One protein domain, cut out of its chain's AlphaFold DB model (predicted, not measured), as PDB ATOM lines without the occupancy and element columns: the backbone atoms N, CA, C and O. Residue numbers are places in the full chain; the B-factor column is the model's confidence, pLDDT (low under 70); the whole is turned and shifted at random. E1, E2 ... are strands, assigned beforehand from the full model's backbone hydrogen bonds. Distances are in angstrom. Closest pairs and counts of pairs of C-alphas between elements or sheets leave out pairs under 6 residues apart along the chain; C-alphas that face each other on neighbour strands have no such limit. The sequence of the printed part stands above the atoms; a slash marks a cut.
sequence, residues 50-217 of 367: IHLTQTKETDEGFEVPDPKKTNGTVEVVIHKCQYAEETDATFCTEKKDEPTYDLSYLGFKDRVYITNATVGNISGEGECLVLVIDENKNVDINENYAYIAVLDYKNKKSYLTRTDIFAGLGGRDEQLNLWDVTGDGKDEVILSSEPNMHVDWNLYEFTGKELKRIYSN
ATOM      1  N   ILE A  50      18.331   6.416 -29.995       90.44
ATOM      2  CA  ILE A  50      19.621   6.751 -29.394       90.44
ATOM      3  C   ILE A  50      20.617   6.979 -30.528       90.44
ATOM      4  O   ILE A  50      20.892   6.074 -31.312       90.44
ATOM      5  N   HIS A  51      21.170   8.184 -30.611       90.50
ATOM      6  CA  HIS A  51      22.292   8.498 -31.486       90.50
ATOM      7  C   HIS A  51      23.565   8.519 -30.648       90.50
ATOM      8  O   HIS A  51      23.818   9.451 -29.886       90.50
ATOM      9  N   LEU A  52      24.350   7.453 -30.778       89.44
ATOM     10  CA  LEU A  52      25.659   7.340 -30.152       89.44
ATOM     11  C   LEU A  52      26.737   7.801 -31.139       89.44
ATOM     12  O   LEU A  52      26.933   7.181 -32.185       89.44
ATOM     13  N   THR A  53      27.457   8.858 -30.780       87.44
ATOM     14  CA  THR A  53      28.640   9.346 -31.494       87.44
ATOM     15  C   THR A  53      29.884   9.027 -30.673       87.44
ATOM     16  O   THR A  53      29.961   9.378 -29.499       87.44
ATOM     17  N   GLN A  54      30.860   8.360 -31.291       82.31
ATOM     18  CA  GLN A  54      32.175   8.114 -30.696       82.31
ATOM     19  C   GLN A  54      33.205   9.046 -31.345       82.31
ATOM     20  O   GLN A  54      33.335   9.047 -32.570       82.31
ATOM     21  N   THR A  55      33.918   9.834 -30.540       79.19
ATOM     22  CA  THR A  55      34.856  10.881 -30.995       79.19
ATOM     23  C   THR A  55      36.195  10.796 -30.263       79.19
ATOM     24  O   THR A  55      36.275  10.225 -29.181       79.19
ATOM     25  N   LYS A  56      37.245  11.378 -30.846       74.06
ATOM     26  CA  LYS A  56      38.581  11.502 -30.230       74.06
ATOM     27  C   LYS A  56      38.836  12.900 -29.661       74.06
ATOM     28  O   LYS A  56      39.812  13.103 -28.953       74.06
ATOM     29  N   GLU A  57      37.999  13.868 -30.023       77.38
ATOM     30  CA  GLU A  57      38.181  15.271 -29.656       77.38
ATOM     31  C   GLU A  57      37.805  15.470 -28.189       77.38
ATOM     32  O   GLU A  57      36.651  15.278 -27.820       77.38
ATOM     33  N   THR A  58      38.749  15.861 -27.334       74.50
ATOM     34  CA  THR A  58      38.503  16.011 -25.886       74.50
ATOM     35  C   THR A  58      37.766  17.308 -25.522       74.50
ATOM     36  O   THR A  58      37.291  17.465 -24.397       74.50
ATOM     37  N   ASP A  59      37.613  18.212 -26.487       74.06
ATOM     38  CA  ASP A  59      36.943  19.509 -26.389       74.06
ATOM     39  C   ASP A  59      35.404  19.405 -26.452       74.06
ATOM     40  O   ASP A  59      34.701  20.406 -26.268       74.06
ATOM     41  N   GLU A  60      34.866  18.227 -26.780       73.94
ATOM     42  CA  GLU A  60      33.434  18.034 -27.006       73.94
ATOM     43  C   GLU A  60      32.598  18.071 -25.711       73.94
ATOM     44  O   GLU A  60      33.069  17.851 -24.593       73.94
ATOM     45  N   GLY A  61      31.303  18.372 -25.859       78.19
ATOM     46  CA  GLY A  61      30.336  18.394 -24.761       78.19
ATOM     47  C   GLY A  61      29.924  16.987 -24.328       78.19
ATOM     48  O   GLY A  61      28.796  16.579 -24.588       78.19
ATOM     49  N   PHE A  62      30.836  16.250 -23.694       85.88
ATOM     50  CA  PHE A  62      30.610  14.883 -23.221       85.88
ATOM     51  C   PHE A  62      29.538  14.814 -22.129       85.88
ATOM     52  O   PHE A  62      29.744  15.246 -20.990       85.88
ATOM     53  N   GLU A  63      28.391  14.228 -22.469       90.19
ATOM     54  CA  GLU A  63      27.269  14.040 -21.557       90.19
ATOM     55  C   GLU A  63      26.533  12.735 -21.868       90.19
ATOM     56  O   GLU A  63      26.310  12.376 -23.024       90.19
ATOM     57  N   VAL A  64      26.117  12.042 -20.808       95.19
ATOM     58  CA  VAL A  64      25.201  10.904 -20.888       95.19
ATOM     59  C   VAL A  64      23.926  11.272 -20.122       95.19
ATOM     60  O   VAL A  64      23.925  11.233 -18.885       95.19
ATOM     61  N   PRO A  65      22.833  11.623 -20.822       94.31
ATOM     62  CA  PRO A  65      21.612  12.102 -20.185       94.31
ATOM     63  C   PRO A  65      20.955  11.052 -19.277       94.31
ATOM     64  O   PRO A  65      20.901   9.875 -19.625       94.31
ATOM     65  N   ASP A  66      20.367  11.478 -18.156       96.06
ATOM     66  CA  ASP A  66      19.589  10.613 -17.254       96.06
ATOM     67  C   ASP A  66      18.301  10.111 -17.946       96.06
ATOM     68  O   ASP A  66      17.433  10.932 -18.278       96.06
ATOM     69  N   PRO A  67      18.097   8.785 -18.098       95.12
ATOM     70  CA  PRO A  67      16.876   8.223 -18.670       95.12
ATOM     71  C   PRO A  67      15.580   8.757 -18.064       95.12
ATOM     72  O   PRO A  67      14.593   8.891 -18.782       95.12
ATOM     73  N   LYS A  68      15.556   9.109 -16.772       95.12
ATOM     74  CA  LYS A  68      14.357   9.643 -16.102       95.12
ATOM     75  C   LYS A  68      13.984  11.057 -16.535       95.12
ATOM     76  O   LYS A  68      12.836  11.456 -16.347       95.12
ATOM     77  N   LYS A  69      14.939  11.823 -17.062       93.75
ATOM     78  CA  LYS A  69      14.779  13.251 -17.387       93.75
ATOM     79  C   LYS A  69      14.745  13.521 -18.888       93.75
ATOM     80  O   LYS A  69      14.318  14.599 -19.292       93.75
ATOM     81  N   THR A  70      15.150  12.555 -19.703       91.25
ATOM     82  CA  THR A  70      15.249  12.701 -21.159       91.25
ATOM     83  C   THR A  70      13.996  12.185 -21.852       91.25
ATOM     84  O   THR A  70      13.501  11.121 -21.503       91.25
ATOM     85  N   ASN A  71      13.491  12.897 -22.861       85.69
ATOM     86  CA  ASN A  71      12.368  12.478 -23.710       85.69
ATOM     87  C   ASN A  71      12.741  12.611 -25.190       85.69
ATOM     88  O   ASN A  71      13.556  13.459 -25.535       85.69
ATOM     89  N   GLY A  72      12.106  11.813 -26.051       84.31
ATOM     90  CA  GLY A  72      12.364  11.831 -27.491       84.31
ATOM     91  C   GLY A  72      13.729  11.248 -27.865       84.31
ATOM     92  O   GLY A  72      14.133  10.210 -27.331       84.31
ATOM     93  N   THR A  73      14.395  11.902 -28.815       87.12
ATOM     94  CA  THR A  73      15.728  11.545 -29.311       87.12
ATOM     95  C   THR A  73      16.796  11.792 -28.249       87.12
ATOM     96  O   THR A  73      16.802  12.838 -27.599       87.12
ATOM     97  N   VAL A  74      17.707  10.835 -28.096       91.19
ATOM     98  CA  VAL A  74      18.825  10.900 -27.154       91.19
ATOM     99  C   VAL A  74      20.114  11.024 -27.950       91.19
ATOM    100  O   VAL A  74      20.478  10.101 -28.669       91.19
ATOM    101  N   GLU A  75      20.800  12.151 -27.809       91.38
ATOM    102  CA  GLU A  75      22.133  12.361 -28.375       91.38
ATOM    103  C   GLU A  75      23.169  12.071 -27.293       91.38
ATOM    104  O   GLU A  75      23.101  12.639 -26.201       91.38
ATOM    105  N   VAL A  76      24.103  11.169 -27.583       91.38
ATOM    106  CA  VAL A  76      25.179  10.795 -26.665       91.38
ATOM    107  C   VAL A  76      26.499  10.853 -27.408       91.38
ATOM    108  O   VAL A  76      26.681  10.188 -28.426       91.38
ATOM    109  N   VAL A  77      27.425  11.640 -26.875       88.25
ATOM    110  CA  VAL A  77      28.790  11.761 -27.381       88.25
ATOM    111  C   VAL A  77      29.721  11.141 -26.353       88.25
ATOM    112  O   VAL A  77      29.711  11.547 -25.189       88.25
ATOM    113  N   ILE A  78      30.498  10.145 -26.772       86.69
ATOM    114  CA  ILE A  78      31.459   9.438 -25.925       86.69
ATOM    115  C   ILE A  78      32.846   9.520 -26.551       86.69
ATOM    116  O   ILE A  78      33.031   9.300 -27.748       86.69
ATOM    117  N   HIS A  79      33.826   9.843 -25.719       82.12
ATOM    118  CA  HIS A  79      35.231   9.799 -26.074       82.12
ATOM    119  C   HIS A  79      35.663   8.350 -26.300       82.12
ATOM    120  O   HIS A  79      35.381   7.482 -25.476       82.12
ATOM    121  N   LYS A  80      36.353   8.089 -27.406       73.00
ATOM    122  CA  LYS A  80      36.926   6.789 -27.730       73.00
ATOM    123  C   LYS A  80      38.401   6.959 -28.050       73.00
ATOM    124  O   LYS A  80      38.746   7.612 -29.037       73.00
ATOM    125  N   CYS A  81      39.249   6.321 -27.247       64.38
ATOM    126  CA  CYS A  81      40.682   6.261 -27.502       64.38
ATOM    127  C   CYS A  81      40.956   5.669 -28.894       64.38
ATOM    128  O   CYS A  81      40.265   4.754 -29.356       64.38
ATOM    129  N   GLN A  82      41.972   6.196 -29.579       53.16
ATOM    130  CA  GLN A  82      42.487   5.613 -30.814       53.16
ATOM    131  C   GLN A  82      43.870   5.017 -30.571       53.16
ATOM    132  O   GLN A  82      44.688   5.603 -29.869       53.16
ATOM    133  N   TYR A  83      44.135   3.888 -31.224       51.97
ATOM    134  CA  TYR A  83      45.471   3.341 -31.433       51.97
ATOM    135  C   TYR A  83      46.432   4.417 -31.961       51.97
ATOM    136  O   TYR A  83      46.122   5.094 -32.947       51.97
ATOM    137  N   ALA A  84      47.590   4.574 -31.317       46.81
ATOM    138  CA  ALA A  84      48.664   5.402 -31.855       46.81
ATOM    139  C   ALA A  84      49.285   4.692 -33.071       46.81
ATOM    140  O   ALA A  84      49.764   3.567 -32.940       46.81
ATOM    141  N   GLU A  85      49.300   5.354 -34.237       42.28
ATOM    142  CA  GLU A  85      49.749   4.786 -35.527       42.28
ATOM    143  C   GLU A  85      51.213   4.294 -35.536       42.28
ATOM    144  O   GLU A  85      51.600   3.557 -36.436       42.28
ATOM    145  N   GLU A  86      52.040   4.694 -34.562       42.44
ATOM    146  CA  GLU A  86      53.466   4.327 -34.497       42.44
ATOM    147  C   GLU A  86      53.793   3.231 -33.468       42.44
ATOM    148  O   GLU A  86      54.916   2.723 -33.466       42.44
ATOM    149  N   THR A  87      52.852   2.851 -32.596       43.38
ATOM    150  CA  THR A  87      53.091   1.813 -31.573       43.38
ATOM    151  C   THR A  87      52.049   0.703 -31.543       43.38
ATOM    152  O   THR A  87      52.133  -0.120 -30.640       43.38
ATOM    153  N   ASP A  88      51.092   0.672 -32.481       41.97
ATOM    154  CA  ASP A  88      50.025  -0.344 -32.609       41.97
ATOM    155  C   ASP A  88      49.335  -0.719 -31.282       41.97
ATOM    156  O   ASP A  88      48.717  -1.762 -31.149       41.97
ATOM    157  N   ALA A  89      49.386   0.150 -30.277       38.19
ATOM    158  CA  ALA A  89      48.877  -0.102 -28.941       38.19
ATOM    159  C   ALA A  89      47.757   0.887 -28.629       38.19
ATOM    160  O   ALA A  89      47.896   2.093 -28.858       38.19
ATOM    161  N   THR A  90      46.649   0.388 -28.075       39.91
ATOM    162  CA  THR A  90      45.693   1.208 -27.323       39.91
ATOM    163  C   THR A  90      46.387   1.610 -26.039       39.91
ATOM    164  O   THR A  90      46.323   0.906 -25.041       39.91
ATOM    165  N   PHE A  91      47.095   2.727 -26.077       44.03
ATOM    166  CA  PHE A  91      47.257   3.517 -24.878       44.03
ATOM    167  C   PHE A  91      46.263   4.647 -25.028       44.03
ATOM    168  O   PHE A  91      46.433   5.520 -25.881       44.03
ATOM    169  N   CYS A  92      45.219   4.636 -24.206       48.88
ATOM    170  CA  CYS A  92      44.644   5.911 -23.844       48.88
ATOM    171  C   CYS A  92      45.807   6.789 -23.366       48.88
ATOM    172  O   CYS A  92      46.660   6.351 -22.583       48.88
ATOM    173  N   THR A  93      45.900   7.999 -23.918       45.66
ATOM    174  CA  THR A  93      46.724   9.074 -23.357       45.66
ATOM    175  C   THR A  93      46.605   9.030 -21.840       45.66
ATOM    176  O   THR A  93      45.509   8.746 -21.365       45.66
ATOM    177  N   GLU A  94      47.697   9.252 -21.093       53.25
ATOM    178  CA  GLU A  94      47.702   9.215 -19.620       53.25
ATOM    179  C   GLU A  94      46.329   9.641 -19.064       53.25
ATOM    180  O   GLU A  94      45.930  10.775 -19.328       53.25
ATOM    181  N   LYS A  95      45.598   8.747 -18.358       59.03
ATOM    182  CA  LYS A  95      44.181   8.897 -17.908       59.03
ATOM    183  C   LYS A  95      43.774  10.319 -17.479       59.03
ATOM    184  O   LYS A  95      42.617  10.720 -17.534       59.03
ATOM    185  N   LYS A  96      44.749  11.088 -17.004       60.53
ATOM    186  CA  LYS A  96      44.680  12.507 -16.676       60.53
ATOM    187  C   LYS A  96      44.004  13.396 -17.736       60.53
ATOM    188  O   LYS A  96      43.350  14.352 -17.327       60.53
ATOM    189  N   ASP A  97      44.155  13.106 -19.026       66.62
ATOM    190  CA  ASP A  97      43.610  13.944 -20.106       66.62
ATOM    191  C   ASP A  97      42.272  13.422 -20.666       66.62
ATOM    192  O   ASP A  97      41.686  14.030 -21.561       66.62
ATOM    193  N   GLU A  98      41.752  12.320 -20.118       76.50
ATOM    194  CA  GLU A  98      40.493  11.737 -20.568       76.50
ATOM    195  C   GLU A  98      39.265  12.467 -20.002       76.50
ATOM    196  O   GLU A  98      39.220  12.810 -18.811       76.50
ATOM    197  N   PRO A  99      38.213  12.664 -20.818       84.50
ATOM    198  CA  PRO A  99      36.946  13.188 -20.339       84.50
ATOM    199  C   PRO A  99      36.317  12.265 -19.295       84.50
ATOM    200  O   PRO A  99      36.150  11.065 -19.501       84.50
ATOM    201  N   THR A 100      35.900  12.852 -18.178       88.44
ATOM    202  CA  THR A 100      35.092  12.162 -17.167       88.44
ATOM    203  C   THR A 100      33.623  12.525 -17.334       88.44
ATOM    204  O   THR A 100      33.304  13.605 -17.833       88.44
ATOM    205  N   TYR A 101      32.715  11.683 -16.848       91.81
ATOM    206  CA  TYR A 101      31.266  11.825 -16.990       91.81
ATOM    207  C   TYR A 101      30.597  11.929 -15.618       91.81
ATOM    208  O   TYR A 101      30.959  11.220 -14.678       91.81
ATOM    209  N   ASP A 102      29.602  12.813 -15.496       93.44
ATOM    210  CA  ASP A 102      28.728  12.838 -14.319       93.44
ATOM    211  C   ASP A 102      27.623  11.794 -14.485       93.44
ATOM    212  O   ASP A 102      26.643  12.004 -15.201       93.44
ATOM    213  N   LEU A 103      27.798  10.668 -13.798       95.81
ATOM    214  CA  LEU A 103      26.819   9.589 -13.717       95.81
ATOM    215  C   LEU A 103      26.244   9.463 -12.296       95.81
ATOM    216  O   LEU A 103      25.874   8.375 -11.854       95.81
ATOM    217  N   SER A 104      26.134  10.569 -11.553       95.44
ATOM    218  CA  SER A 104      25.630  10.571 -10.170       95.44
ATOM    219  C   SER A 104      24.211  10.009 -10.017       95.44
ATOM    220  O   SER A 104      23.862   9.466  -8.966       95.44
ATOM    221  N   TYR A 105      23.395  10.045 -11.076       96.19
ATOM    222  CA  TYR A 105      22.071   9.410 -11.106       96.19
ATOM    223  C   TYR A 105      22.120   7.869 -11.073       96.19
ATOM    224  O   TYR A 105      21.106   7.244 -10.758       96.19
ATOM    225  N   LEU A 106      23.279   7.262 -11.356       95.94
ATOM    226  CA  LEU A 106      23.564   5.834 -11.155       95.94
ATOM    227  C   LEU A 106      24.139   5.533  -9.759       95.94
ATOM    228  O   LEU A 106      24.320   4.370  -9.415       95.94
ATOM    229  N   GLY A 107      24.392   6.557  -8.938       94.88
ATOM    230  CA  GLY A 107      24.914   6.414  -7.576       94.88
ATOM    231  C   GLY A 107      26.424   6.624  -7.431       94.88
ATOM    232  O   GLY A 107      26.930   6.518  -6.312       94.88
ATOM    233  N   PHE A 108      27.135   6.958  -8.510       93.62
ATOM    234  CA  PHE A 108      28.543   7.350  -8.436       93.62
ATOM    235  C   PHE A 108      28.701   8.676  -7.678       93.62
ATOM    236  O   PHE A 108      27.930   9.616  -7.871       93.62
ATOM    237  N   LYS A 109      29.681   8.741  -6.771       91.50
ATOM    238  CA  LYS A 109      29.957   9.952  -5.976       91.50
ATOM    239  C   LYS A 109      30.813  10.957  -6.733       91.50
ATOM    240  O   LYS A 109      30.599  12.158  -6.603       91.50
ATOM    241  N   ASP A 110      31.764  10.433  -7.492       90.50
ATOM    242  CA  ASP A 110      32.720  11.183  -8.287       90.50
ATOM    243  C   ASP A 110      32.408  10.985  -9.775       90.50
ATOM    244  O   ASP A 110      31.635  10.097 -10.150       90.50
ATOM    245  N   ARG A 111      32.987  11.832 -10.632       91.12
ATOM    246  CA  ARG A 111      32.910  11.619 -12.082       91.12
ATOM    247  C   ARG A 111      33.723  10.379 -12.449       91.12
ATOM    248  O   ARG A 111      34.766  10.132 -11.851       91.12
ATOM    249  N   VAL A 112      33.254   9.645 -13.446       90.56
ATOM    250  CA  VAL A 112      33.808   8.345 -13.855       90.56
ATOM    251  C   VAL A 112      34.283   8.386 -15.302       90.56
ATOM    252  O   VAL A 112      33.889   9.291 -16.043       90.56
ATOM    253  N   TYR A 113      35.096   7.424 -15.724       88.12
ATOM    254  CA  TYR A 113      35.381   7.222 -17.144       88.12
ATOM    255  C   TYR A 113      34.383   6.250 -17.759       88.12
ATOM    256  O   TYR A 113      33.857   5.360 -17.089       88.12
ATOM    257  N   ILE A 114      34.143   6.427 -19.052       88.50
ATOM    258  CA  ILE A 114      33.436   5.455 -19.877       88.50
ATOM    259  C   ILE A 114      34.474   4.877 -20.829       88.50
ATOM    260  O   ILE A 114      34.962   5.594 -21.698       88.50
ATOM    261  N   THR A 115      34.811   3.606 -20.642       82.12
ATOM    262  CA  THR A 115      35.836   2.898 -21.425       82.12
ATOM    263  C   THR A 115      35.254   2.307 -22.705       82.12
ATOM    264  O   THR A 115      35.924   2.210 -23.731       82.12
ATOM    265  N   ASN A 116      33.967   1.946 -22.691       85.81
ATOM    266  CA  ASN A 116      33.278   1.445 -23.872       85.81
ATOM    267  C   ASN A 116      31.777   1.738 -23.826       85.81
ATOM    268  O   ASN A 116      31.183   1.899 -22.759       85.81
ATOM    269  N   ALA A 117      31.145   1.793 -24.996       90.31
ATOM    270  CA  ALA A 117      29.714   2.020 -25.114       90.31
ATOM    271  C   ALA A 117      29.148   1.468 -26.418       90.31
ATOM    272  O   ALA A 117      29.794   1.512 -27.467       90.31
ATOM    273  N   THR A 118      27.905   1.002 -26.361       90.94
ATOM    274  CA  THR A 118      27.163   0.532 -27.533       90.94
ATOM    275  C   THR A 118      25.654   0.616 -27.298       90.94
ATOM    276  O   THR A 118      25.200   0.943 -26.200       90.94
ATOM    277  N   VAL A 119      24.865   0.334 -28.330       93.25
ATOM    278  CA  VAL A 119      23.399   0.347 -28.286       93.25
ATOM    279  C   VAL A 119      22.871  -1.020 -28.716       93.25
ATOM    280  O   VAL A 119      23.357  -1.587 -29.694       93.25
ATOM    281  N   GLY A 120      21.877  -1.551 -28.003       92.75
ATOM    282  CA  GLY A 120      21.225  -2.817 -28.358       92.75
ATOM    283  C   GLY A 120      19.932  -3.073 -27.590       92.75
ATOM    284  O   GLY A 120      19.558  -2.305 -26.700       92.75
ATOM    285  N   ASN A 121      19.222  -4.140 -27.947       93.94
ATOM    286  CA  ASN A 121      17.901  -4.474 -27.411       93.94
ATOM    287  C   ASN A 121      18.000  -5.319 -26.132       93.94
ATOM    288  O   ASN A 121      17.560  -6.464 -26.090       93.94
ATOM    289  N   ILE A 122      18.564  -4.747 -25.069       95.25
ATOM    290  CA  ILE A 122      18.800  -5.464 -23.803       95.25
ATOM    291  C   ILE A 122      17.493  -5.793 -23.069       95.25
ATOM    292  O   ILE A 122      17.333  -6.864 -22.491       95.25
ATOM    293  N   SER A 123      16.535  -4.859 -23.052       91.81
ATOM    294  CA  SER A 123      15.284  -5.031 -22.300       91.81
ATOM    295  C   SER A 123      14.198  -5.780 -23.076       91.81
ATOM    296  O   SER A 123      13.166  -6.125 -22.500       91.81
ATOM    297  N   GLY A 124      14.411  -6.047 -24.370       90.38
ATOM    298  CA  GLY A 124      13.409  -6.630 -25.267       90.38
ATOM    299  C   GLY A 124      12.337  -5.638 -25.729       90.38
ATOM    300  O   GLY A 124      11.464  -5.984 -26.525       90.38
ATOM    301  N   GLU A 125      12.381  -4.400 -25.239       87.00
ATOM    302  CA  GLU A 125      11.366  -3.384 -25.500       87.00
ATOM    303  C   GLU A 125      11.868  -2.243 -26.397       87.00
ATOM    304  O   GLU A 125      11.082  -1.356 -26.747       87.00
ATOM    305  N   GLY A 126      13.133  -2.254 -26.810       86.19
ATOM    306  CA  GLY A 126      13.745  -1.211 -27.627       86.19
ATOM    307  C   GLY A 126      15.236  -1.058 -27.352       86.19
ATOM    308  O   GLY A 126      15.814  -1.781 -26.547       86.19
ATOM    309  N   GLU A 127      15.848  -0.097 -28.038       92.12
ATOM    310  CA  GLU A 127      17.263   0.218 -27.871       92.12
ATOM    311  C   GLU A 127      17.554   0.777 -26.472       92.12
ATOM    312  O   GLU A 127      16.924   1.734 -26.013       92.12
ATOM    313  N   CYS A 128      18.556   0.190 -25.824       95.38
ATOM    314  CA  CYS A 128      19.178   0.668 -24.600       95.38
ATOM    315  C   CYS A 128      20.613   1.100 -24.909       95.38
ATOM    316  O   CYS A 128      21.297   0.454 -25.705       95.38
ATOM    317  N   LEU A 129      21.092   2.148 -24.236       96.62
ATOM    318  CA  LEU A 129      22.516   2.480 -24.223       96.62
ATOM    319  C   LEU A 129      23.199   1.639 -23.144       96.62
ATOM    320  O   LEU A 129      22.766   1.637 -21.990       96.62
ATOM    321  N   VAL A 130      24.256   0.931 -23.520       96.50
ATOM    322  CA  VAL A 130      25.078   0.127 -22.615       96.50
ATOM    323  C   VAL A 130      26.441   0.787 -22.488       96.50
ATOM    324  O   VAL A 130      27.059   1.111 -23.501       96.50
ATOM    325  N   LEU A 131      26.892   0.991 -21.253       95.25
ATOM    326  CA  LEU A 131      28.164   1.633 -20.926       95.25
ATOM    327  C   LEU A 131      29.025   0.688 -20.097       95.25
ATOM    328  O   LEU A 131      28.511   0.075 -19.159       95.25
ATOM    329  N   VAL A 132      30.319   0.644 -20.393       92.31
ATOM    330  CA  VAL A 132      31.345   0.130 -19.483       92.31
ATOM    331  C   VAL A 132      31.988   1.317 -18.784       92.31
ATOM    332  O   VAL A 132      32.349   2.305 -19.425       92.31
ATOM    333  N   ILE A 133      32.047   1.245 -17.460       91.81
ATOM    334  CA  ILE A 133      32.417   2.357 -16.593       91.81
ATOM    335  C   ILE A 133      33.596   1.945 -15.716       91.81
ATOM    336  O   ILE A 133      33.530   0.938 -15.005       91.81
ATOM    337  N   ASP A 134      34.625   2.788 -15.719       88.69
ATOM    338  CA  ASP A 134      35.744   2.762 -14.783       88.69
ATOM    339  C   ASP A 134      35.531   3.876 -13.745       88.69
ATOM    340  O   ASP A 134      35.479   5.064 -14.075       88.69
ATOM    341  N   GLU A 135      35.398   3.503 -12.468       84.94
ATOM    342  CA  GLU A 135      35.232   4.468 -11.370       84.94
ATOM    343  C   GLU A 135      36.479   5.331 -11.121       84.94
ATOM    344  O   GLU A 135      36.404   6.265 -10.323       84.94
ATOM    345  N   ASN A 136      37.612   5.021 -11.759       70.06
ATOM    346  CA  ASN A 136      38.899   5.697 -11.615       70.06
ATOM    347  C   ASN A 136      39.235   6.061 -10.177       70.06
ATOM    348  O   ASN A 136      39.670   7.167  -9.830       70.06
ATOM    349  N   LYS A 137      39.028   5.104  -9.293       62.97
ATOM    350  CA  LYS A 137      39.656   5.222  -8.002       62.97
ATOM    351  C   LYS A 137      41.140   4.984  -8.303       62.97
ATOM    352  O   LYS A 137      41.476   3.981  -8.920       62.97
ATOM    353  N   ASN A 138      42.026   5.905  -7.926       58.12
ATOM    354  CA  ASN A 138      43.483   5.689  -7.933       58.12
ATOM    355  C   ASN A 138      43.857   4.579  -6.919       58.12
ATOM    356  O   ASN A 138      44.592   4.820  -5.961       58.12
ATOM    357  N   VAL A 139      43.254   3.401  -7.048       58.28
ATOM    358  CA  VAL A 139      43.475   2.203  -6.242       58.28
ATOM    359  C   VAL A 139      44.430   1.305  -6.988       58.28
ATOM    360  O   VAL A 139      44.694   1.479  -8.179       58.28
ATOM    361  N   ASP A 140      44.922   0.319  -6.254       62.00
ATOM    362  CA  ASP A 140      45.516  -0.856  -6.855       62.00
ATOM    363  C   ASP A 140      44.620  -1.363  -7.997       62.00
ATOM    364  O   ASP A 140      43.403  -1.497  -7.852       62.00
ATOM    365  N   ILE A 141      45.233  -1.616  -9.149       61.47
ATOM    366  CA  ILE A 141      44.554  -2.085 -10.356       61.47
ATOM    367  C   ILE A 141      43.809  -3.407 -10.107       61.47
ATOM    368  O   ILE A 141      42.803  -3.679 -10.752       61.47
ATOM    369  N   ASN A 142      44.243  -4.168  -9.094       64.00
ATOM    370  CA  ASN A 142      43.613  -5.401  -8.618       64.00
ATOM    371  C   ASN A 142      42.372  -5.168  -7.729       64.00
ATOM    372  O   ASN A 142      41.789  -6.116  -7.202       64.00
ATOM    373  N   GLU A 143      41.964  -3.917  -7.520       71.38
ATOM    374  CA  GLU A 143      40.765  -3.541  -6.762       71.38
ATOM    375  C   GLU A 143      39.804  -2.659  -7.576       71.38
ATOM    376  O   GLU A 143      38.710  -2.329  -7.100       71.38
ATOM    377  N   ASN A 144      40.181  -2.298  -8.806       80.56
ATOM    378  CA  ASN A 144      39.385  -1.457  -9.689       80.56
ATOM    379  C   ASN A 144      38.539  -2.318 -10.628       80.56
ATOM    380  O   ASN A 144      39.019  -2.778 -11.654       80.56
ATOM    381  N   TYR A 145      37.283  -2.565 -10.265       87.81
ATOM    382  CA  TYR A 145      36.368  -3.377 -11.068       87.81
ATOM    383  C   TYR A 145      35.560  -2.515 -12.035       87.81
ATOM    384  O   TYR A 145      35.068  -1.452 -11.649       87.81
ATOM    385  N   ALA A 146      35.352  -3.014 -13.251       90.38
ATOM    386  CA  ALA A 146      34.469  -2.394 -14.226       90.38
ATOM    387  C   ALA A 146      33.002  -2.514 -13.794       90.38
ATOM    388  O   ALA A 146      32.584  -3.488 -13.148       90.38
ATOM    389  N   TYR A 147      32.197  -1.538 -14.195       94.38
ATOM    390  CA  TYR A 147      30.745  -1.570 -14.062       94.38
ATOM    391  C   TYR A 147      30.096  -1.556 -15.438       94.38
ATOM    392  O   TYR A 147      30.581  -0.895 -16.350       94.38
ATOM    393  N   ILE A 148      28.957  -2.230 -15.564       96.69
ATOM    394  CA  ILE A 148      28.094  -2.134 -16.738       96.69
ATOM    395  C   ILE A 148      26.848  -1.350 -16.343       96.69
ATOM    396  O   ILE A 148      26.140  -1.732 -15.405       96.69
ATOM    397  N   ALA A 149      26.559  -0.272 -17.067       97.06
ATOM    398  CA  ALA A 149      25.288   0.428 -16.964       97.06
ATOM    399  C   ALA A 149      24.407   0.141 -18.181       97.06
ATOM    400  O   ALA A 149      24.872   0.209 -19.315       97.06
ATOM    401  N   VAL A 150      23.123  -0.127 -17.941       97.50
ATOM    402  CA  VAL A 150      22.090  -0.225 -18.981       97.50
ATOM    403  C   VAL A 150      21.121   0.934 -18.792       97.50
ATOM    404  O   VAL A 150      20.463   1.046 -17.754       97.50
ATOM    405  N   LEU A 151      21.042   1.806 -19.791       96.69
ATOM    406  CA  LEU A 151      20.213   3.005 -19.799       96.69
ATOM    407  C   LEU A 151      19.038   2.801 -20.760       96.69
ATOM    408  O   LEU A 151      19.183   2.869 -21.981       96.69
ATOM    409  N   ASP A 152      17.864   2.539 -20.188       94.75
ATOM    410  CA  ASP A 152      16.613   2.328 -20.912       94.75
ATOM    411  C   ASP A 152      15.810   3.640 -20.937       94.75
ATOM    412  O   ASP A 152      15.005   3.953 -20.048       94.75
ATOM    413  N   TYR A 153      16.058   4.439 -21.978       94.25
ATOM    414  CA  TYR A 153      15.406   5.734 -22.190       94.25
ATOM    415  C   TYR A 153      13.918   5.621 -22.506       94.25
ATOM    416  O   TYR A 153      13.154   6.544 -22.192       94.25
ATOM    417  N   LYS A 154      13.488   4.496 -23.086       91.69
ATOM    418  CA  LYS A 154      12.076   4.234 -23.363       91.69
ATOM    419  C   LYS A 154      11.310   4.065 -22.052       91.69
ATOM    420  O   LYS A 154      10.284   4.715 -21.851       91.69
ATOM    421  N   ASN A 155      11.843   3.255 -21.141       91.81
ATOM    422  CA  ASN A 155      11.209   2.928 -19.864       91.81
ATOM    423  C   ASN A 155      11.589   3.860 -18.711       91.81
ATOM    424  O   ASN A 155      11.085   3.679 -17.600       91.81
ATOM    425  N   LYS A 156      12.434   4.867 -18.963       93.69
ATOM    426  CA  LYS A 156      12.891   5.847 -17.962       93.69
ATOM    427  C   LYS A 156      13.611   5.177 -16.791       93.69
ATOM    428  O   LYS A 156      13.422   5.550 -15.628       93.69
ATOM    429  N   LYS A 157      14.408   4.149 -17.090       94.25
ATOM    430  CA  LYS A 157      15.113   3.338 -16.093       94.25
ATOM    431  C   LYS A 157      16.592   3.233 -16.414       94.25
ATOM    432  O   LYS A 157      17.008   3.287 -17.564       94.25
ATOM    433  N   SER A 158      17.356   3.046 -15.352       95.75
ATOM    434  CA  SER A 158      18.796   2.879 -15.403       95.75
ATOM    435  C   SER A 158      19.162   1.744 -14.464       95.75
ATOM    436  O   SER A 158      18.602   1.645 -13.366       95.75
ATOM    437  N   TYR A 159      20.088   0.908 -14.897       95.81
ATOM    438  CA  TYR A 159      20.529  -0.278 -14.180       95.81
ATOM    439  C   TYR A 159      22.047  -0.260 -14.120       95.81
ATOM    440  O   TYR A 159      22.682   0.118 -15.100       95.81
ATOM    441  N   LEU A 160      22.615  -0.640 -12.979       96.12
ATOM    442  CA  LEU A 160      24.056  -0.663 -12.766       96.12
ATOM    443  C   LEU A 160      24.447  -2.007 -12.162       96.12
ATOM    444  O   LEU A 160      23.925  -2.389 -11.115       96.12
ATOM    445  N   THR A 161      25.387  -2.687 -12.805       95.38
ATOM    446  CA  THR A 161      25.927  -3.969 -12.360       95.38
ATOM    447  C   THR A 161      27.436  -3.836 -12.202       95.38
ATOM    448  O   THR A 161      28.132  -3.442 -13.134       95.38
ATOM    449  N   ARG A 162      27.953  -4.169 -11.016       93.12
ATOM    450  CA  ARG A 162      29.398  -4.314 -10.790       93.12
ATOM    451  C   ARG A 162      29.861  -5.658 -11.347       93.12
ATOM    452  O   ARG A 162      29.186  -6.663 -11.134       93.12
ATOM    453  N   THR A 163      31.011  -5.675 -12.007       92.31
ATOM    454  CA  THR A 163      31.612  -6.892 -12.565       92.31
ATOM    455  C   THR A 163      32.796  -7.370 -11.721       92.31
ATOM    456  O   THR A 163      33.212  -6.696 -10.777       92.31
ATOM    457  N   ASP A 164      33.316  -8.551 -12.038       88.50
ATOM    458  CA  ASP A 164      34.604  -9.076 -11.573       88.50
ATOM    459  C   ASP A 164      35.734  -8.871 -12.597       88.50
ATOM    460  O   ASP A 164      36.861  -9.282 -12.350       88.50
ATOM    461  N   ILE A 165      35.449  -8.187 -13.710       87.25
ATOM    462  CA  ILE A 165      36.452  -7.757 -14.683       87.25
ATOM    463  C   ILE A 165      37.149  -6.509 -14.142       87.25
ATOM    464  O   ILE A 165      36.489  -5.555 -13.718       87.25
ATOM    465  N   PHE A 166      38.479  -6.503 -14.159       82.44
ATOM    466  CA  PHE A 166      39.254  -5.328 -13.773       82.44
ATOM    467  C   PHE A 166      39.206  -4.247 -14.851       82.44
ATOM    468  O   PHE A 166      39.410  -4.528 -16.032       82.44
ATOM    469  N   ALA A 167      38.964  -3.015 -14.410       78.44
ATOM    470  CA  ALA A 167      38.859  -1.843 -15.252       78.44
ATOM    471  C   ALA A 167      40.235  -1.259 -15.608       78.44
ATOM    472  O   ALA A 167      41.020  -0.911 -14.714       78.44
ATOM    473  N   GLY A 168      40.509  -1.106 -16.904       67.62
ATOM    474  CA  GLY A 168      41.710  -0.462 -17.443       67.62
ATOM    475  C   GLY A 168      43.015  -1.187 -17.105       67.62
ATOM    476  O   GLY A 168      44.063  -0.539 -16.967       67.62
ATOM    477  N   LEU A 169      42.970  -2.511 -16.901       63.75
ATOM    478  CA  LEU A 169      44.140  -3.275 -16.474       63.75
ATOM    479  C   LEU A 169      45.232  -3.245 -17.557       63.75
ATOM    480  O   LEU A 169      44.992  -3.559 -18.717       63.75
ATOM    481  N   GLY A 170      46.444  -2.810 -17.190       57.47
ATOM    482  CA  GLY A 170      47.568  -2.705 -18.130       57.47
ATOM    483  C   GLY A 170      47.409  -1.629 -19.215       57.47
ATOM    484  O   GLY A 170      48.128  -1.680 -20.210       57.47
ATOM    485  N   GLY A 171      46.491  -0.669 -19.034       57.38
ATOM    486  CA  GLY A 171      46.200   0.375 -20.026       57.38
ATOM    487  C   GLY A 171      45.319  -0.096 -21.185       57.38
ATOM    488  O   GLY A 171      45.297   0.561 -22.220       57.38
ATOM    489  N   ARG A 172      44.627  -1.232 -21.028       63.81
ATOM    490  CA  ARG A 172      43.749  -1.826 -22.040       63.81
ATOM    491  C   ARG A 172      42.292  -1.666 -21.624       63.81
ATOM    492  O   ARG A 172      41.935  -2.046 -20.510       63.81
ATOM    493  N   ASP A 173      41.478  -1.134 -22.528       67.94
ATOM    494  CA  ASP A 173      40.042  -0.964 -22.303       67.94
ATOM    495  C   ASP A 173      39.278  -2.272 -22.508       67.94
ATOM    496  O   ASP A 173      39.632  -3.115 -23.345       67.94
ATOM    497  N   GLU A 174      38.174  -2.416 -21.778       79.31
ATOM    498  CA  GLU A 174      37.287  -3.563 -21.910       79.31
ATOM    499  C   GLU A 174      36.563  -3.541 -23.261       79.31
ATOM    500  O   GLU A 174      36.167  -2.498 -23.793       79.31
ATOM    501  N   GLN A 175      36.313  -4.724 -23.806       80.25
ATOM    502  CA  GLN A 175      35.497  -4.897 -25.000       80.25
ATOM    503  C   GLN A 175      34.056  -5.193 -24.616       80.25
ATOM    504  O   GLN A 175      33.781  -6.033 -23.758       80.25
ATOM    505  N   LEU A 176      33.137  -4.531 -25.311       84.75
ATOM    506  CA  LEU A 176      31.705  -4.671 -25.119       84.75
ATOM    507  C   LEU A 176      31.053  -5.178 -26.407       84.75
ATOM    508  O   LEU A 176      31.100  -4.505 -27.438       84.75
ATOM    509  N   ASN A 177      30.408  -6.340 -26.336       86.94
ATOM    510  CA  ASN A 177      29.643  -6.919 -27.440       86.94
ATOM    511  C   ASN A 177      28.222  -7.246 -26.980       86.94
ATOM    512  O   ASN A 177      28.013  -7.654 -25.839       86.94
ATOM    513  N   LEU A 178      27.250  -7.067 -27.878       88.38
ATOM    514  CA  LEU A 178      25.840  -7.367 -27.633       88.38
ATOM    515  C   LEU A 178      25.337  -8.401 -28.631       88.38
ATOM    516  O   LEU A 178      25.559  -8.243 -29.842       88.38
ATOM    517  N   TRP A 179      24.664  -9.436 -28.125       87.75
ATOM    518  CA  TRP A 179      24.107 -10.486 -28.968       87.75
ATOM    519  C   TRP A 179      23.012 -11.309 -28.280       87.75
ATOM    520  O   TRP A 179      23.182 -11.704 -27.137       87.75
ATOM    521  N   ASP A 180      21.933 -11.617 -29.005       90.12
ATOM    522  CA  ASP A 180      20.881 -12.587 -28.641       90.12
ATOM    523  C   ASP A 180      21.389 -14.045 -28.686       90.12
ATOM    524  O   ASP A 180      21.101 -14.822 -29.615       90.12
ATOM    525  N   VAL A 181      22.188 -14.385 -27.674       89.06
ATOM    526  CA  VAL A 181      22.805 -15.695 -27.427       89.06
ATOM    527  C   VAL A 181      21.752 -16.695 -26.952       89.06
ATOM    528  O   VAL A 181      21.775 -17.854 -27.374       89.06
ATOM    529  N   THR A 182      20.817 -16.262 -26.105       90.19
ATOM    530  CA  THR A 182      19.748 -17.120 -25.564       90.19
ATOM    531  C   THR A 182      18.661 -17.425 -26.596       90.19
ATOM    532  O   THR A 182      18.019 -18.478 -26.546       90.19
ATOM    533  N   GLY A 183      18.483 -16.549 -27.583       89.19
ATOM    534  CA  GLY A 183      17.466 -16.688 -28.616       89.19
ATOM    535  C   GLY A 183      16.078 -16.218 -28.211       89.19
ATOM    536  O   GLY A 183      15.115 -16.540 -28.914       89.19
ATOM    537  N   ASP A 184      15.965 -15.471 -27.116       91.06
ATOM    538  CA  ASP A 184      14.707 -14.906 -26.637       91.06
ATOM    539  C   ASP A 184      14.367 -13.547 -27.291       91.06
ATOM    540  O   ASP A 184      13.277 -13.004 -27.074       91.06
ATOM    541  N   GLY A 185      15.263 -13.033 -28.143       91.12
ATOM    542  CA  GLY A 185      15.110 -11.768 -28.859       91.12
ATOM    543  C   GLY A 185      15.605 -10.546 -28.082       91.12
ATOM    544  O   GLY A 185      15.403  -9.418 -28.555       91.12
ATOM    545  N   LYS A 186      16.231 -10.745 -26.919       94.12
ATOM    546  CA  LYS A 186      16.989  -9.727 -26.191       94.12
ATOM    547  C   LYS A 186      18.476  -9.939 -26.416       94.12
ATOM    548  O   LYS A 186      18.939 -11.058 -26.565       94.12
ATOM    549  N   ASP A 187      19.225  -8.847 -26.441       93.81
ATOM    550  CA  ASP A 187      20.677  -8.941 -26.504       93.81
ATOM    551  C   ASP A 187      21.246  -9.224 -25.102       93.81
ATOM    552  O   ASP A 187      21.011  -8.458 -24.160       93.81
ATOM    553  N   GLU A 188      22.047 -10.279 -24.969       93.94
ATOM    554  CA  GLU A 188      22.951 -10.458 -23.837       93.94
ATOM    555  C   GLU A 188      24.171  -9.537 -23.958       93.94
ATOM    556  O   GLU A 188      24.603  -9.163 -25.055       93.94
ATOM    557  N   VAL A 189      24.758  -9.193 -22.810       94.62
ATOM    558  CA  VAL A 189      25.981  -8.387 -22.728       94.62
ATOM    559  C   VAL A 189      27.189  -9.299 -22.557       94.62
ATOM    560  O   VAL A 189      27.285 -10.024 -21.568       94.62
ATOM    561  N   ILE A 190      28.137  -9.222 -23.488       90.69
ATOM    562  CA  ILE A 190      29.446  -9.870 -23.401       90.69
ATOM    563  C   ILE A 190      30.476  -8.792 -23.073       90.69
ATOM    564  O   ILE A 190      30.694  -7.876 -23.871       90.69
ATOM    565  N   LEU A 191      31.096  -8.902 -21.900       89.94
ATOM    566  CA  LEU A 191      32.181  -8.023 -21.465       89.94
ATOM    567  C   LEU A 191      33.468  -8.833 -21.398       89.94
ATOM    568  O   LEU A 191      33.478  -9.870 -20.740       89.94
ATOM    569  N   SER A 192      34.542  -8.347 -22.015       84.12
ATOM    570  CA  SER A 192      35.859  -8.975 -21.908       84.12
ATOM    571  C   SER A 192      36.976  -7.972 -21.637       84.12
ATOM    572  O   SER A 192      36.896  -6.819 -22.051       84.12
ATOM    573  N   SER A 193      38.034  -8.425 -20.980       79.69
ATOM    574  CA  SER A 193      39.273  -7.692 -20.721       79.69
ATOM    575  C   SER A 193      40.464  -8.632 -20.904       79.69
ATOM    576  O   SER A 193      40.304  -9.849 -20.914       79.69
ATOM    577  N   GLU A 194      41.665  -8.087 -21.057       72.31
ATOM    578  CA  GLU A 194      42.889  -8.885 -21.150       72.31
ATOM    579  C   GLU A 194      43.932  -8.430 -20.127       72.31
ATOM    580  O   GLU A 194      44.848  -7.670 -20.465       72.31
ATOM    581  N   PRO A 195      43.831  -8.892 -18.872       60.41
ATOM    582  CA  PRO A 195      44.698  -8.402 -17.814       60.41
ATOM    583  C   PRO A 195      46.159  -8.862 -17.946       60.41
ATOM    584  O   PRO A 195      47.054  -8.131 -17.525       60.41
ATOM    585  N   ASN A 196      46.455 -10.035 -18.527       58.25
ATOM    586  CA  ASN A 196      47.847 -10.484 -18.705       58.25
ATOM    587  C   ASN A 196      47.991 -11.722 -19.619       58.25
ATOM    588  O   ASN A 196      48.043 -12.849 -19.127       58.25
ATOM    589  N   MET A 197      48.073 -11.537 -20.943       63.41
ATOM    590  CA  MET A 197      48.198 -12.625 -21.941       63.41
ATOM    591  C   MET A 197      47.060 -13.667 -21.920       63.41
ATOM    592  O   MET A 197      47.204 -14.726 -22.512       63.41
ATOM    593  N   HIS A 198      45.938 -13.386 -21.263       69.94
ATOM    594  CA  HIS A 198      44.714 -14.175 -21.348       69.94
ATOM    595  C   HIS A 198      43.509 -13.240 -21.420       69.94
ATOM    596  O   HIS A 198      43.587 -12.116 -20.922       69.94
ATOM    597  N   VAL A 199      42.425 -13.701 -22.042       77.69
ATOM    598  CA  VAL A 199      41.135 -13.005 -22.061       77.69
ATOM    599  C   VAL A 199      40.290 -13.461 -20.895       77.69
ATOM    600  O   VAL A 199      39.900 -14.623 -20.832       77.69
ATOM    601  N   ASP A 200      39.933 -12.512 -20.049       82.94
ATOM    602  CA  ASP A 200      38.859 -12.639 -19.081       82.94
ATOM    603  C   ASP A 200      37.565 -12.143 -19.720       82.94
ATOM    604  O   ASP A 200      37.537 -11.075 -20.332       82.94
ATOM    605  N   TRP A 201      36.473 -12.888 -19.601       86.88
ATOM    606  CA  TRP A 201      35.187 -12.483 -20.139       86.88
ATOM    607  C   TRP A 201      33.998 -13.085 -19.400       86.88
ATOM    608  O   TRP A 201      34.039 -14.170 -18.815       86.88
ATOM    609  N   ASN A 202      32.898 -12.346 -19.481       91.62
ATOM    610  CA  ASN A 202      31.626 -12.658 -18.863       91.62
ATOM    611  C   ASN A 202      30.486 -12.505 -19.868       91.62
ATOM    612  O   ASN A 202      30.523 -11.635 -20.739       91.62
ATOM    613  N   LEU A 203      29.434 -13.301 -19.674       92.19
ATOM    614  CA  LEU A 203      28.154 -13.174 -20.368       92.19
ATOM    615  C   LEU A 203      27.064 -12.832 -19.354       92.19
ATOM    616  O   LEU A 203      26.922 -13.514 -18.331       92.19
ATOM    617  N   TYR A 204      26.273 -11.807 -19.652       95.19
ATOM    618  CA  TYR A 204      25.194 -11.340 -18.796       95.19
ATOM    619  C   TYR A 204      23.849 -11.310 -19.514       95.19
ATOM    620  O   TYR A 204      23.714 -10.730 -20.589       95.19
ATOM    621  N   GLU A 205      22.839 -11.845 -18.840       95.00
ATOM    622  CA  GLU A 205      21.431 -11.776 -19.213       95.00
ATOM    623  C   GLU A 205      20.737 -10.659 -18.424       95.00
ATOM    624  O   GLU A 205      20.950 -10.495 -17.219       95.00
ATOM    625  N   PHE A 206      19.860  -9.895 -19.072       95.00
ATOM    626  CA  PHE A 206      19.068  -8.888 -18.378       95.00
ATOM    627  C   PHE A 206      17.760  -9.452 -17.807       95.00
ATOM    628  O   PHE A 206      16.844  -9.847 -18.525       95.00
ATOM    629  N   THR A 207      17.615  -9.379 -16.484       90.19
ATOM    630  CA  THR A 207      16.471  -9.952 -15.746       90.19
ATOM    631  C   THR A 207      15.278  -8.997 -15.589       90.19
ATOM    632  O   THR A 207      14.328  -9.280 -14.855       90.19
ATOM    633  N   GLY A 208      15.331  -7.805 -16.196       85.88
ATOM    634  CA  GLY A 208      14.365  -6.719 -15.967       85.88
ATOM    635  C   GLY A 208      14.708  -5.806 -14.781       85.88
ATOM    636  O   GLY A 208      14.137  -4.714 -14.649       85.88
ATOM    637  N   LYS A 209      15.635  -6.237 -13.915       85.94
ATOM    638  CA  LYS A 209      16.095  -5.495 -12.728       85.94
ATOM    639  C   LYS A 209      17.597  -5.249 -12.712       85.94
ATOM    640  O   LYS A 209      18.018  -4.221 -12.204       85.94
ATOM    641  N   GLU A 210      18.372  -6.188 -13.229       90.00
ATOM    642  CA  GLU A 210      19.830  -6.133 -13.279       90.00
ATOM    643  C   GLU A 210      20.352  -7.084 -14.356       90.00
ATOM    644  O   GLU A 210      19.616  -7.960 -14.831       90.00
ATOM    645  N   LEU A 211      21.623  -6.920 -14.714       95.25
ATOM    646  CA  LEU A 211      22.363  -7.917 -15.473       95.25
ATOM    647  C   LEU A 211      22.773  -9.062 -14.534       95.25
ATOM    648  O   LEU A 211      23.561  -8.860 -13.610       95.25
ATOM    649  N   LYS A 212      22.230 -10.259 -14.770       93.62
ATOM    650  CA  LYS A 212      22.617 -11.518 -14.126       93.62
ATOM    651  C   LYS A 212      23.717 -12.154 -14.961       93.62
ATOM    652  O   LYS A 212      23.533 -12.405 -16.147       93.62
ATOM    653  N   ARG A 213      24.857 -12.449 -14.343       93.44
ATOM    654  CA  ARG A 213      25.928 -13.194 -15.009       93.44
ATOM    655  C   ARG A 213      25.499 -14.649 -15.199       93.44
ATOM    656  O   ARG A 213      25.149 -15.308 -14.221       93.44
ATOM    657  N   ILE A 214      25.531 -15.128 -16.437       91.75
ATOM    658  CA  ILE A 214      25.211 -16.520 -16.800       91.75
ATOM    659  C   ILE A 214      26.457 -17.322 -17.197       91.75
ATOM    660  O   ILE A 214      26.419 -18.548 -17.214       91.75
ATOM    661  N   TYR A 215      27.580 -16.645 -17.455       91.31
ATOM    662  CA  TYR A 215      28.887 -17.279 -17.622       91.31
ATOM    663  C   TYR A 215      30.032 -16.334 -17.225       91.31
ATOM    664  O   TYR A 215      29.912 -15.117 -17.376       91.31
ATOM    665  N   SER A 216      31.127 -16.917 -16.731       90.56
ATOM    666  CA  SER A 216      32.395 -16.250 -16.432       90.56
ATOM    667  C   SER A 216      33.545 -17.233 -16.601       90.56
ATOM    668  O   SER A 216      33.495 -18.308 -15.995       90.56
ATOM    669  N   ASN A 217      34.579 -16.867 -17.361       86.06
ATOM    670  CA  ASN A 217      35.833 -17.624 -17.340       86.06
ATOM    671  C   ASN A 217      36.806 -17.153 -16.237       86.06
ATOM    672  O   ASN A 217      37.744 -17.875 -15.905       86.06
TER     673      ASN A 217
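Overview. This is residues 50 to 217 of the 367 residues of an uncharacterized protein of Eubacterium sp. AF15-50 (UniProt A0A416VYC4). Three sheets are stacked face to face: a twisted four-stranded sheet, E3 E4 E5 E6, lies in the middle, a second four-stranded sheet, E7 E8 E9 E10, covers one face, and the small pair E1 E2 covers part of the other face, over E3 and E4. Long unnamed stretches, residues 56 to 73 and 80 to 112, join the small pair together and to the middle sheet. The printed part has 168 residues with no named helix and ten named strands, E1 to E10 in chain order; it is all strand, though under half of the residues, 69, are in named elements. Both larger sheets are antiparallel and follow chain order; E1 and E2 are parallel. The whole is compact and rounded, with a radius of gyration of the C-alphas of 15.5 A and spans of 43 by 37 by 31 A.

Along the chain. The first large sheet holds E3, residues 113 to 120, 20.7 A; E4, residues 128 to 134; E5, residues 145 to 152, 22.8 A; and E6, residues 157 to 166, 25.8 A. E3 bends by 54 degrees at residue 116 and E6 by 56 degrees at residue 163. The second holds E7, residues 175 to 179; E8, residues 188 to 193; E9, residues 200 to 206, 20.2 A; and E10, residues 211 to 216, whose last C-alpha is at (32.395, -16.250, -16.432). E1, residues 50 to 55, begins at C-alpha 50, (19.621, 6.751, -29.394), and E2 is residues 74 to 79.

Arrangement. E3 E4 E5 E6 is a meander, each strand the antiparallel neighbour of the one before, and is strongly twisted; N 131 and O 149 of the hairpin E4 and E5 are 2.9 A apart, within hydrogen-bond range. E7 E8 E9 E10 is a second strongly twisted meander; in its hairpin E8 and E9, N 191 and O 202 are 3.0 A apart. These two sheets are face to face, the parts that face each other 9.9 A centre to centre, and the strands of the one stand at 21 degrees to those of the other. The closest C-alphas of E3 and E7 are those of Asn 116 and Leu 176, 6.4 A apart; those of E6 and E10 are Thr 161 and Leu 211, 6.2 A. The sheet E1 E2 is face to face with E3 E4 E5 E6, the parts that face each other 10.0 A centre to centre; between E1 and E2, N 53 and O 76 are 2.8 A apart, within hydrogen-bond range. E1 and E7 are apart.

Size, cuts and confidence. The farthest C-alphas, those of Glu 86 and Asn 155, are 44.7 A apart. The printed part has no cut. The links E1 to E2 and E2 to E3 are long. The mean pLDDT of the printed part is 82.6, and residues 81 to 97, 137 to 142, 168 to 173 and 195 to 198 are under 70.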